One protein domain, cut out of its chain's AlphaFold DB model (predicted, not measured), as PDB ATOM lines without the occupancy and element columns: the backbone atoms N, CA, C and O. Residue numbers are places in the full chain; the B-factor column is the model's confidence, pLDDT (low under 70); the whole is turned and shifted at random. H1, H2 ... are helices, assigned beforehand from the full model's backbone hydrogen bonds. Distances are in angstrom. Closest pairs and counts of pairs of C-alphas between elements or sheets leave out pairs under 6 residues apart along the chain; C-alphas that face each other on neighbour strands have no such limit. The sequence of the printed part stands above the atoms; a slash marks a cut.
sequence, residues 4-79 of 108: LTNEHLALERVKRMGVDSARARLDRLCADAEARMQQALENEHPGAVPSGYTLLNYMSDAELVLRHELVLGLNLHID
ATOM      1  N   LEU A   4     236.455 247.823 296.654       54.06
ATOM      2  CA  LEU A   4     237.655 247.283 297.311       54.06
ATOM      3  C   LEU A   4     238.448 248.329 298.114       54.06
ATOM      4  O   LEU A   4     239.150 247.980 299.062       54.06
ATOM      5  N   THR A   5     238.359 249.612 297.752       64.19
ATOM      6  CA  THR A   5     239.087 250.679 298.461       64.19
ATOM      7  C   THR A   5     238.463 250.994 299.821       64.19
ATOM      8  O   THR A   5     239.195 251.218 300.782       64.19
ATOM      9  N   ASN A   6     237.132 250.957 299.932       74.12
ATOM     10  CA  ASN A   6     236.432 251.315 301.170       74.12
ATOM     11  C   ASN A   6     236.552 250.219 302.234       74.12
ATOM     12  O   ASN A   6     236.794 250.513 303.401       74.12
ATOM     13  N   GLU A   7     236.467 248.953 301.825       77.94
ATOM     14  CA  GLU A   7     236.652 247.797 302.711       77.94
ATOM     15  C   GLU A   7     238.070 247.746 303.294       77.94
ATOM     16  O   GLU A   7     238.254 247.512 304.490       77.94
ATOM     17  N   HIS A   8     239.085 248.029 302.469       78.94
ATOM     18  CA  HIS A   8     240.474 248.049 302.919       78.94
ATOM     19  C   HIS A   8     240.744 249.183 303.919       78.94
ATOM     20  O   HIS A   8     241.404 248.965 304.935       78.94
ATOM     21  N   LEU A   9     240.201 250.379 303.664       81.38
ATOM     22  CA  LEU A   9     240.304 251.517 304.580       81.38
ATOM     23  C   LEU A   9     239.589 251.246 305.911       81.38
ATOM     24  O   LEU A   9     240.145 251.537 306.971       81.38
ATOM     25  N   ALA A  10     238.402 250.637 305.867       84.88
ATOM     26  CA  ALA A  10     237.635 250.250 307.047       84.88
ATOM     27  C   ALA A  10     238.391 249.233 307.924       84.88
ATOM     28  O   ALA A  10     238.521 249.422 309.137       84.88
ATOM     29  N   LEU A  11     238.962 248.195 307.305       83.38
ATOM     30  CA  LEU A  11     239.788 247.195 307.988       83.38
ATOM     31  C   LEU A  11     241.046 247.804 308.613       83.38
ATOM     32  O   LEU A  11     241.336 247.554 309.783       83.38
ATOM     33  N   GLU A  12     241.789 248.618 307.861       84.50
ATOM     34  CA  GLU A  12     242.992 249.283 308.370       84.50
ATOM     35  C   GLU A  12     242.668 250.238 309.524       84.50
ATOM     36  O   GLU A  12     243.406 250.283 310.512       84.50
ATOM     37  N   ARG A  13     241.546 250.963 309.451       84.94
ATOM     38  CA  ARG A  13     241.102 251.844 310.535       84.94
ATOM     39  C   ARG A  13     240.812 251.056 311.811       84.94
ATOM     40  O   ARG A  13     241.342 251.417 312.863       84.94
ATOM     41  N   VAL A  14     240.020 249.984 311.735       86.56
ATOM     42  CA  VAL A  14     239.703 249.150 312.910       86.56
ATOM     43  C   VAL A  14     240.960 248.485 313.464       86.56
ATOM     44  O   VAL A  14     241.183 248.508 314.670       86.56
ATOM     45  N   LYS A  15     241.848 247.986 312.599       83.38
ATOM     46  CA  LYS A  15     243.120 247.374 313.004       83.38
ATOM     47  C   LYS A  15     244.039 248.342 313.752       83.38
ATOM     48  O   LYS A  15     244.668 247.941 314.726       83.38
ATOM     49  N   ARG A  16     244.125 249.605 313.320       84.94
ATOM     50  CA  ARG A  16     244.922 250.638 314.010       84.94
ATOM     51  C   ARG A  16     244.320 251.047 315.350       84.94
ATOM     52  O   ARG A  16     245.060 251.388 316.263       84.94
ATOM     53  N   MET A  17     242.993 251.043 315.450       86.75
ATOM     54  CA  MET A  17     242.266 251.461 316.650       86.75
ATOM     55  C   MET A  17     242.175 250.355 317.708       86.75
ATOM     56  O   MET A  17     242.147 250.647 318.902       86.75
ATOM     57  N   GLY A  18     242.130 249.097 317.268       83.06
ATOM     58  CA  GLY A  18     241.742 247.947 318.078       83.06
ATOM     59  C   GLY A  18     240.226 247.733 318.058       83.06
ATOM     60  O   GLY A  18     239.453 248.689 317.984       83.06
ATOM     61  N   VAL A  19     239.802 246.467 318.125       83.06
ATOM     62  CA  VAL A  19     238.388 246.056 318.014       83.06
ATOM     63  C   VAL A  19     237.532 246.671 319.116       83.06
ATOM     64  O   VAL A  19     236.509 247.282 318.820       83.06
ATOM     65  N   ASP A  20     237.973 246.571 320.370       85.81
ATOM     66  CA  ASP A  20     237.214 247.078 321.520       85.81
ATOM     67  C   ASP A  20     237.058 248.598 321.459       85.81
ATOM     68  O   ASP A  20     235.967 249.131 321.651       85.81
ATOM     69  N   SER A  21     238.131 249.304 321.100       88.25
ATOM     70  CA  SER A  21     238.113 250.753 320.900       88.25
ATOM     71  C   SER A  21     237.202 251.158 319.742       88.25
ATOM     72  O   SER A  21     236.457 252.128 319.861       88.25
ATOM     73  N   ALA A  22     237.238 250.424 318.625       89.56
ATOM     74  CA  ALA A  22     236.371 250.660 317.475       89.56
ATOM     75  C   ALA A  22     234.896 250.438 317.828       89.56
ATOM     76  O   ALA A  22     234.045 251.230 317.419       89.56
ATOM     77  N   ARG A  23     234.600 249.419 318.639       90.62
ATOM     78  CA  ARG A  23     233.250 249.138 319.127       90.62
ATOM     79  C   ARG A  23     232.760 250.208 320.094       90.62
ATOM     80  O   ARG A  23     231.724 250.806 319.843       90.62
ATOM     81  N   ALA A  24     233.567 250.572 321.087       92.69
ATOM     82  CA  ALA A  24     233.254 251.672 321.997       92.69
ATOM     83  C   ALA A  24     233.066 253.010 321.260       92.69
ATOM     84  O   ALA A  24     232.238 253.833 321.650       92.69
ATOM     85  N   ARG A  25     233.827 253.251 320.182       93.62
ATOM     86  CA  ARG A  25     233.674 254.447 319.341       93.62
ATOM     87  C   ARG A  25     232.360 254.428 318.564       93.62
ATOM     88  O   ARG A  25     231.715 255.468 318.474       93.62
ATOM     89  N   LEU A  26     231.983 253.273 318.018       94.25
ATOM     90  CA  LEU A  26     230.708 253.083 317.332       94.25
ATOM     91  C   LEU A  26     229.529 253.281 318.294       94.25
ATOM     92  O   LEU A  26     228.602 254.014 317.964       94.25
ATOM     93  N   ASP A  27     229.603 252.702 319.491       94.19
ATOM     94  CA  ASP A  27     228.554 252.816 320.506       94.19
ATOM     95  C   ASP A  27     228.361 254.273 320.946       94.19
ATOM     96  O   ASP A  27     227.232 254.750 321.021       94.19
ATOM     97  N   ARG A  28     229.456 255.020 321.151       95.12
ATOM     98  CA  ARG A  28     229.384 256.460 321.455       95.12
ATOM     99  C   ARG A  28     228.753 257.270 320.328       95.12
ATOM    100  O   ARG A  28     227.902 258.100 320.606       95.12
ATOM    101  N   LEU A  29     229.129 257.013 319.073       94.56
ATOM    102  CA  LEU A  29     228.521 257.686 317.916       94.56
ATOM    103  C   LEU A  29     227.006 257.477 317.877       94.56
ATOM    104  O   LEU A  29     226.258 258.419 317.626       94.56
ATOM    105  N   CYS A  30     226.561 256.244 318.125       93.50
ATOM    106  CA  CYS A  30     225.143 255.933 318.201       93.50
ATOM    107  C   CYS A  30     224.479 256.655 319.380       93.50
ATOM    108  O   CYS A  30     223.481 257.328 319.164       93.50
ATOM    109  N   ALA A  31     225.066 256.611 320.578       93.94
ATOM    110  CA  ALA A  31     224.523 257.280 321.761       93.94
ATOM    111  C   ALA A  31     224.412 258.809 321.590       93.94
ATOM    112  O   ALA A  31     223.399 259.404 321.949       93.94
ATOM    113  N   ASP A  32     225.415 259.452 320.987       93.69
ATOM    114  CA  ASP A  32     225.405 260.897 320.728       93.69
ATOM    115  C   ASP A  32     224.320 261.282 319.706       93.69
ATOM    116  O   ASP A  32     223.706 262.351 319.787       93.69
ATOM    117  N   ALA A  33     224.077 260.430 318.709       92.12
ATOM    118  CA  ALA A  33     222.984 260.617 317.760       92.12
ATOM    119  C   ALA A  33     221.613 260.329 318.402       92.12
ATOM    120  O   ALA A  33     220.653 261.036 318.106       92.12
ATOM    121  N   GLU A  34     221.521 259.360 319.319       90.75
ATOM    122  CA  GLU A  34     220.294 259.045 320.063       90.75
ATOM    123  C   GLU A  34     219.919 260.205 320.981       90.75
ATOM    124  O   GLU A  34     218.763 260.613 321.012       90.75
ATOM    125  N   ALA A  35     220.896 260.804 321.663       90.81
ATOM    126  CA  ALA A  35     220.677 261.980 322.497       90.81
ATOM    127  C   ALA A  35     220.148 263.171 321.681       90.81
ATOM    128  O   ALA A  35     219.191 263.826 322.093       90.81
ATOM    129  N   ARG A  36     220.724 263.426 320.497       90.44
ATOM    130  CA  ARG A  36     220.233 264.464 319.572       90.44
ATOM    131  C   ARG A  36     218.821 264.170 319.076       90.44
ATOM    132  O   ARG A  36     217.985 265.069 319.049       90.44
ATOM    133  N   MET A  37     218.551 262.916 318.718       87.88
ATOM    134  CA  MET A  37     217.224 262.467 318.306       87.88
ATOM    135  C   MET A  37     216.196 262.687 319.418       87.88
ATOM    136  O   MET A  37     215.134 263.248 319.168       87.88
ATOM    137  N   GLN A  38     216.525 262.289 320.645       86.88
ATOM    138  CA  GLN A  38     215.646 262.427 321.798       86.88
ATOM    139  C   GLN A  38     215.338 263.899 322.097       86.88
ATOM    140  O   GLN A  38     214.175 264.255 322.264       86.88
ATOM    141  N   GLN A  39     216.351 264.770 322.069       87.00
ATOM    142  CA  GLN A  39     216.155 266.214 322.230       87.00
ATOM    143  C   GLN A  39     215.252 266.804 321.140       87.00
ATOM    144  O   GLN A  39     214.392 267.630 321.435       87.00
ATOM    145  N   ALA A  40     215.418 266.394 319.881       84.06
ATOM    146  CA  ALA A  40     214.563 266.866 318.794       84.06
ATOM    147  C   ALA A  40     213.110 266.393 318.963       84.06
ATOM    148  O   ALA A  40     212.183 267.182 318.799       84.06
ATOM    149  N   LEU A  41     212.904 265.134 319.359       83.25
ATOM    150  CA  LEU A  41     211.573 264.589 319.626       83.25
ATOM    151  C   LEU A  41     210.871 265.310 320.781       83.25
ATOM    152  O   LEU A  41     209.691 265.630 320.669       83.25
ATOM    153  N   GLU A  42     211.586 265.596 321.868       83.88
ATOM    154  CA  GLU A  42     211.041 266.322 323.020       83.88
ATOM    155  C   GLU A  42     210.621 267.754 322.667       83.88
ATOM    156  O   GLU A  42     209.602 268.234 323.166       83.88
ATOM    157  N   ASN A  43     211.369 268.419 321.782       80.75
ATOM    158  CA  ASN A  43     211.126 269.813 321.419       80.75
ATOM    159  C   ASN A  43     210.093 269.988 320.296       80.75
ATOM    160  O   ASN A  43     209.306 270.932 320.332       80.75
ATOM    161  N   GLU A  44     210.098 269.113 319.288       74.44
ATOM    162  CA  GLU A  44     209.335 269.317 318.046       74.44
ATOM    163  C   GLU A  44     208.101 268.412 317.947       74.44
ATOM    164  O   GLU A  44     207.089 268.802 317.358       74.44
ATOM    165  N   HIS A  45     208.146 267.221 318.551       66.44
ATOM    166  CA  HIS A  45     207.091 266.211 318.438       66.44
ATOM    167  C   HIS A  45     206.830 265.469 319.763       66.44
ATOM    168  O   HIS A  45     206.938 264.237 319.817       66.44
ATOM    169  N   PRO A  46     206.452 266.178 320.848       68.75
ATOM    170  CA  PRO A  46     206.200 265.546 322.136       68.75
ATOM    171  C   PRO A  46     205.092 264.488 322.016       68.75
ATOM    172  O   PRO A  46     203.927 264.799 321.771       68.75
ATOM    173  N   GLY A  47     205.469 263.218 322.190       63.75
ATOM    174  CA  GLY A  47     204.550 262.076 322.225       63.75
ATOM    175  C   GLY A  47     204.361 261.307 320.913       63.75
ATOM    176  O   GLY A  47     203.609 260.333 320.913       63.75
ATOM    177  N   ALA A  48     205.036 261.670 319.817       65.50
ATOM    178  CA  ALA A  48     204.974 260.902 318.572       65.50
ATOM    179  C   ALA A  48     206.323 260.891 317.843       65.50
ATOM    180  O   ALA A  48     206.849 261.940 317.497       65.50
ATOM    181  N   VAL A  49     206.859 259.699 317.557       67.50
ATOM    182  CA  VAL A  49     208.007 259.542 316.651       67.50
ATOM    183  C   VAL A  49     207.468 259.494 315.220       67.50
ATOM    184  O   VAL A  49     206.761 258.537 314.885       67.50
ATOM    185  N   PRO A  50     207.742 260.491 314.360       66.38
ATOM    186  CA  PRO A  50     207.222 260.473 312.999       66.38
ATOM    187  C   PRO A  50     207.823 259.313 312.191       66.38
ATOM    188  O   PRO A  50     208.991 258.950 312.342       66.38
ATOM    189  N   SER A  51     207.025 258.716 311.303       68.88
ATOM    190  CA  SER A  51     207.479 257.619 310.438       68.88
ATOM    191  C   SER A  51     208.689 258.046 309.596       68.88
ATOM    192  O   SER A  51     208.648 259.078 308.931       68.88
ATOM    193  N   GLY A  52     209.756 257.241 309.599       67.50
ATOM    194  CA  GLY A  52     211.009 257.542 308.892       67.50
ATOM    195  C   GLY A  52     212.058 258.292 309.724       67.50
ATOM    196  O   GLY A  52     213.159 258.538 309.227       67.50
ATOM    197  N   TYR A  53     211.767 258.610 310.991       72.88
ATOM    198  CA  TYR A  53     212.778 259.080 311.938       72.88
ATOM    199  C   TYR A  53     213.706 257.926 312.307       72.88
ATOM    200  O   TYR A  53     213.312 256.976 312.983       72.88
ATOM    201  N   THR A  54     214.952 258.002 311.845       81.81
ATOM    202  CA  THR A  54     215.996 257.048 312.212       81.81
ATOM    203  C   THR A  54     217.163 257.780 312.840       81.81
ATOM    204  O   THR A  54     217.404 258.953 312.556       81.81
ATOM    205  N   LEU A  55     217.936 257.051 313.639       84.38
ATOM    206  CA  LEU A  55     219.164 257.537 314.256       84.38
ATOM    207  C   LEU A  55     220.125 258.212 313.258       84.38
ATOM    208  O   LEU A  55     220.820 259.166 313.594       84.38
ATOM    209  N   LEU A  56     220.144 257.726 312.014       87.50
ATOM    210  CA  LEU A  56     221.013 258.230 310.951       87.50
ATOM    211  C   LEU A  56     220.695 259.677 310.565       87.50
ATOM    212  O   LEU A  56     221.604 260.403 310.181       87.50
ATOM    213  N   ASN A  57     219.441 260.109 310.716       88.56
ATOM    214  CA  ASN A  57     219.018 261.476 310.397       88.56
ATOM    215  C   ASN A  57     219.650 262.514 311.342       88.56
ATOM    216  O   ASN A  57     219.656 263.702 311.036       88.56
ATOM    217  N   TYR A  58     220.176 262.064 312.485       86.88
ATOM    218  CA  TYR A  58     220.797 262.896 313.517       86.88
ATOM    219  C   TYR A  58     222.318 262.779 313.543       86.88
ATOM    220  O   TYR A  58     222.967 263.313 314.440       86.88
ATOM    221  N   MET A  59     222.891 262.094 312.557       91.75
ATOM    222  CA  MET A  59     224.325 262.050 312.322       91.75
ATOM    223  C   MET A  59     224.683 263.029 311.204       91.75
ATOM    224  O   MET A  59     223.990 263.132 310.199       91.75
ATOM    225  N   SER A  60     225.798 263.730 311.362       93.25
ATOM    226  CA  SER A  60     226.425 264.474 310.271       93.25
ATOM    227  C   SER A  60     226.998 263.527 309.214       93.25
ATOM    228  O   SER A  60     227.295 262.365 309.500       93.25
ATOM    229  N   ASP A  61     227.253 264.032 308.006       92.25
ATOM    230  CA  ASP A  61     227.856 263.242 306.921       92.25
ATOM    231  C   ASP A  61     229.177 262.578 307.340       92.25
ATOM    232  O   ASP A  61     229.436 261.416 307.023       92.25
ATOM    233  N   ALA A  62     230.002 263.287 308.115       91.38
ATOM    234  CA  ALA A  62     231.254 262.750 308.637       91.38
ATOM    235  C   ALA A  62     231.024 261.594 309.625       91.38
ATOM    236  O   ALA A  62     231.759 260.603 309.610       91.38
ATOM    237  N   GLU A  63     229.998 261.698 310.471       92.62
ATOM    238  CA  GLU A  63     229.615 260.648 311.420       92.62
ATOM    239  C   GLU A  63     229.023 259.434 310.703       92.62
ATOM    240  O   GLU A  63     229.338 258.304 311.073       92.62
ATOM    241  N   LEU A  64     228.241 259.643 309.642       92.06
ATOM    242  CA  LEU A  64     227.704 258.572 308.803       92.06
ATOM    243  C   LEU A  64     228.815 257.790 308.101       92.06
ATOM    244  O   LEU A  64     228.809 256.556 308.131       92.06
ATOM    245  N   VAL A  65     229.795 258.490 307.521       91.12
ATOM    246  CA  VAL A  65     230.976 257.861 306.911       91.12
ATOM    247  C   VAL A  65     231.762 257.082 307.960       91.12
ATOM    248  O   VAL A  65     232.071 255.908 307.753       91.12
ATOM    249  N   LEU A  66     232.030 257.686 309.119       89.75
ATOM    250  CA  LEU A  66     232.773 257.023 310.188       89.75
ATOM    251  C   LEU A  66     232.027 255.796 310.729       89.75
ATOM    252  O   LEU A  66     232.639 254.748 310.930       89.75
ATOM    253  N   ARG A  67     230.708 255.890 310.922       93.19
ATOM    254  CA  ARG A  67     229.855 254.764 311.312       93.19
ATOM    255  C   ARG A  67     229.932 253.647 310.277       93.19
ATOM    256  O   ARG A  67     230.101 252.492 310.656       93.19
ATOM    257  N   HIS A  68     229.812 253.976 308.992       91.12
ATOM    258  CA  HIS A  68     229.906 252.999 307.912       91.12
ATOM    259  C   HIS A  68     231.263 252.281 307.918       91.12
ATOM    260  O   HIS A  68     231.293 251.053 307.915       91.12
ATOM    261  N   GLU A  69     232.370 253.023 308.015       90.44
ATOM    262  CA  GLU A  69     233.724 252.459 308.096       90.44
ATOM    263  C   GLU A  69     233.912 251.566 309.330       90.44
ATOM    264  O   GLU A  69     234.508 250.495 309.230       90.44
ATOM    265  N   LEU A  70     233.393 251.968 310.494       90.88
ATOM    266  CA  LEU A  70     233.485 251.181 311.726       90.88
ATOM    267  C   LEU A  70     232.669 249.891 311.646       90.88
ATOM    268  O   LEU A  70     233.191 248.828 311.970       90.88
ATOM    269  N   VAL A  71     231.415 249.961 311.191       91.25
ATOM    270  CA  VAL A  71     230.545 248.784 311.034       91.25
ATOM    271  C   VAL A  71     231.144 247.810 310.026       91.25
ATOM    272  O   VAL A  71     231.244 246.616 310.304       91.25
ATOM    273  N   LEU A  72     231.582 248.317 308.872       90.25
ATOM    274  CA  LEU A  72     232.205 247.509 307.832       90.25
ATOM    275  C   LEU A  72     233.494 246.860 308.349       90.25
ATOM    276  O   LEU A  72     233.665 245.651 308.230       90.25
ATOM    277  N   GLY A  73     234.370 247.642 308.979       88.38
ATOM    278  CA  GLY A  73     235.637 247.155 309.508       88.38
ATOM    279  C   GLY A  73     235.453 246.122 310.618       88.38
ATOM    280  O   GLY A  73     236.144 245.111 310.604       88.38
ATOM    281  N   LEU A  74     234.507 246.325 311.541       87.06
ATOM    282  CA  LEU A  74     234.201 245.372 312.614       87.06
ATOM    283  C   LEU A  74     233.631 244.060 312.063       87.06
ATOM    284  O   LEU A  74     234.040 242.995 312.514       87.06
ATOM    285  N   ASN A  75     232.748 244.123 311.063       84.81
ATOM    286  CA  ASN A  75     232.181 242.928 310.432       84.81
ATOM    287  C   ASN A  75     233.221 242.155 309.613       84.81
ATOM    288  O   ASN A  75     233.246 240.929 309.654       84.81
ATOM    289  N   LEU A  76     234.106 242.855 308.898       79.75
ATOM    290  CA  LEU A  76     235.187 242.229 308.131       79.75
ATOM    291  C   LEU A  76     236.317 241.706 309.031       79.75
ATOM    292  O   LEU A  76     236.993 240.747 308.671       79.75
ATOM    293  N   HIS A  77     236.526 242.303 310.209       70.69
ATOM    294  CA  HIS A  77     237.515 241.825 311.179       70.69
ATOM    295  C   HIS A  77     237.153 240.451 311.773       70.69
ATOM    296  O   HIS A  77     238.035 239.760 312.273       70.69
ATOM    297  N   ILE A  78     235.887 240.027 311.677       62.19
ATOM    298  CA  ILE A  78     235.415 238.693 312.095       62.19
ATOM    299  C   ILE A  78     235.845 237.593 311.098       62.19
ATOM    300  O   ILE A  78     235.649 236.408 311.358       62.19
ATOM    301  N   ASP A  79     236.487 237.934 309.975       65.06
ATOM    302  CA  ASP A  79     237.022 236.930 309.055       65.06
ATOM    303  C   ASP A  79     238.297 236.269 309.625       65.06
ATOM    304  O   ASP A  79     239.436 236.641 309.315       65.06
TER     305      ASP A  79
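Overview. This is residues 4 to 79 of the 108 residues of an uncharacterized protein of Halomonas sp. LBP4 (UniProt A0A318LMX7). One long helix, H2, makes the length of the domain, and H1 stands about perpendicular to it at its first end, the two making an L. Beyond the far end of H2 the chain folds back through the loop of residues 45 to 54, and then H3, a short turn, and H4 cover one side of H2 over residues 19 to 37, with H4 running back to cross H1. The printed part has 76 residues with four named helices, H1, H2, H3 and H4 in that order, and no named strand; its class is all helix. It is loose, with a radius of gyration of the C-alphas of 14.8 A, and elongated, spanning 43 by 23 by 20 A.

Along the chain. H1 holds residues 4 to 17 and begins with C-alpha 4 at (237.655, 247.283, 297.311); it is 20.3 A long from first to last C-alpha. After Gly 18, H2 holds residues 19 to 44, is 37.2 A long and ends with C-alpha 44 at (209.335, 269.317, 318.046). H3 is residues 55 to 58, four residues. H4 holds residues 61 to 77, is 23.9 A long and ends with C-alpha 77 at (237.515, 241.825, 311.179).

Arrangement. H1 and H2 are close but not clearly touching, about perpendicular at 79 degrees; their closest C-alphas, of Val 14 and Ala 22, are 5.8 A apart. H2 touches H3 with residues 30 to 37 alone, and the closest C-alphas are those of Ala 33 and Tyr 58 at 5.3 A. H2 touches H4 with residues 19 to 29 alone; the closest C-alphas, of Leu 26 and Arg 67, are 6.3 A apart. H2 and H4 run opposite ways at a steep tilt of 37 degrees, only just beyond shallow. H4 touches H1, about perpendicular at 83 degrees, with the C-alphas of Leu 11 and Gly 73 closest at 4.4 A. H3 and H4 are close but not clearly touching, with the C-alphas of Leu 56 and Leu 64 closest at 7.0 A. H1 and H3 are apart. In H1, H2 and H4 every O i to N i+4 pair is within hydrogen-bond range; H3 is too short for such a pair, and its one O i to N i+3 pair is within range.

Size, cuts and confidence. The two C-alphas farthest apart, those of Pro 46 and Asp 79, are 44.0 A apart. The printed part has no cut. The links from H1 to H2 and from H3 to H4 are tight, and the link from H2 to H3, 10 residues, is short. The mean pLDDT of the printed part is 83.7, and residues 4 to 5, 45 to 52 and 78 to 79 are under 70.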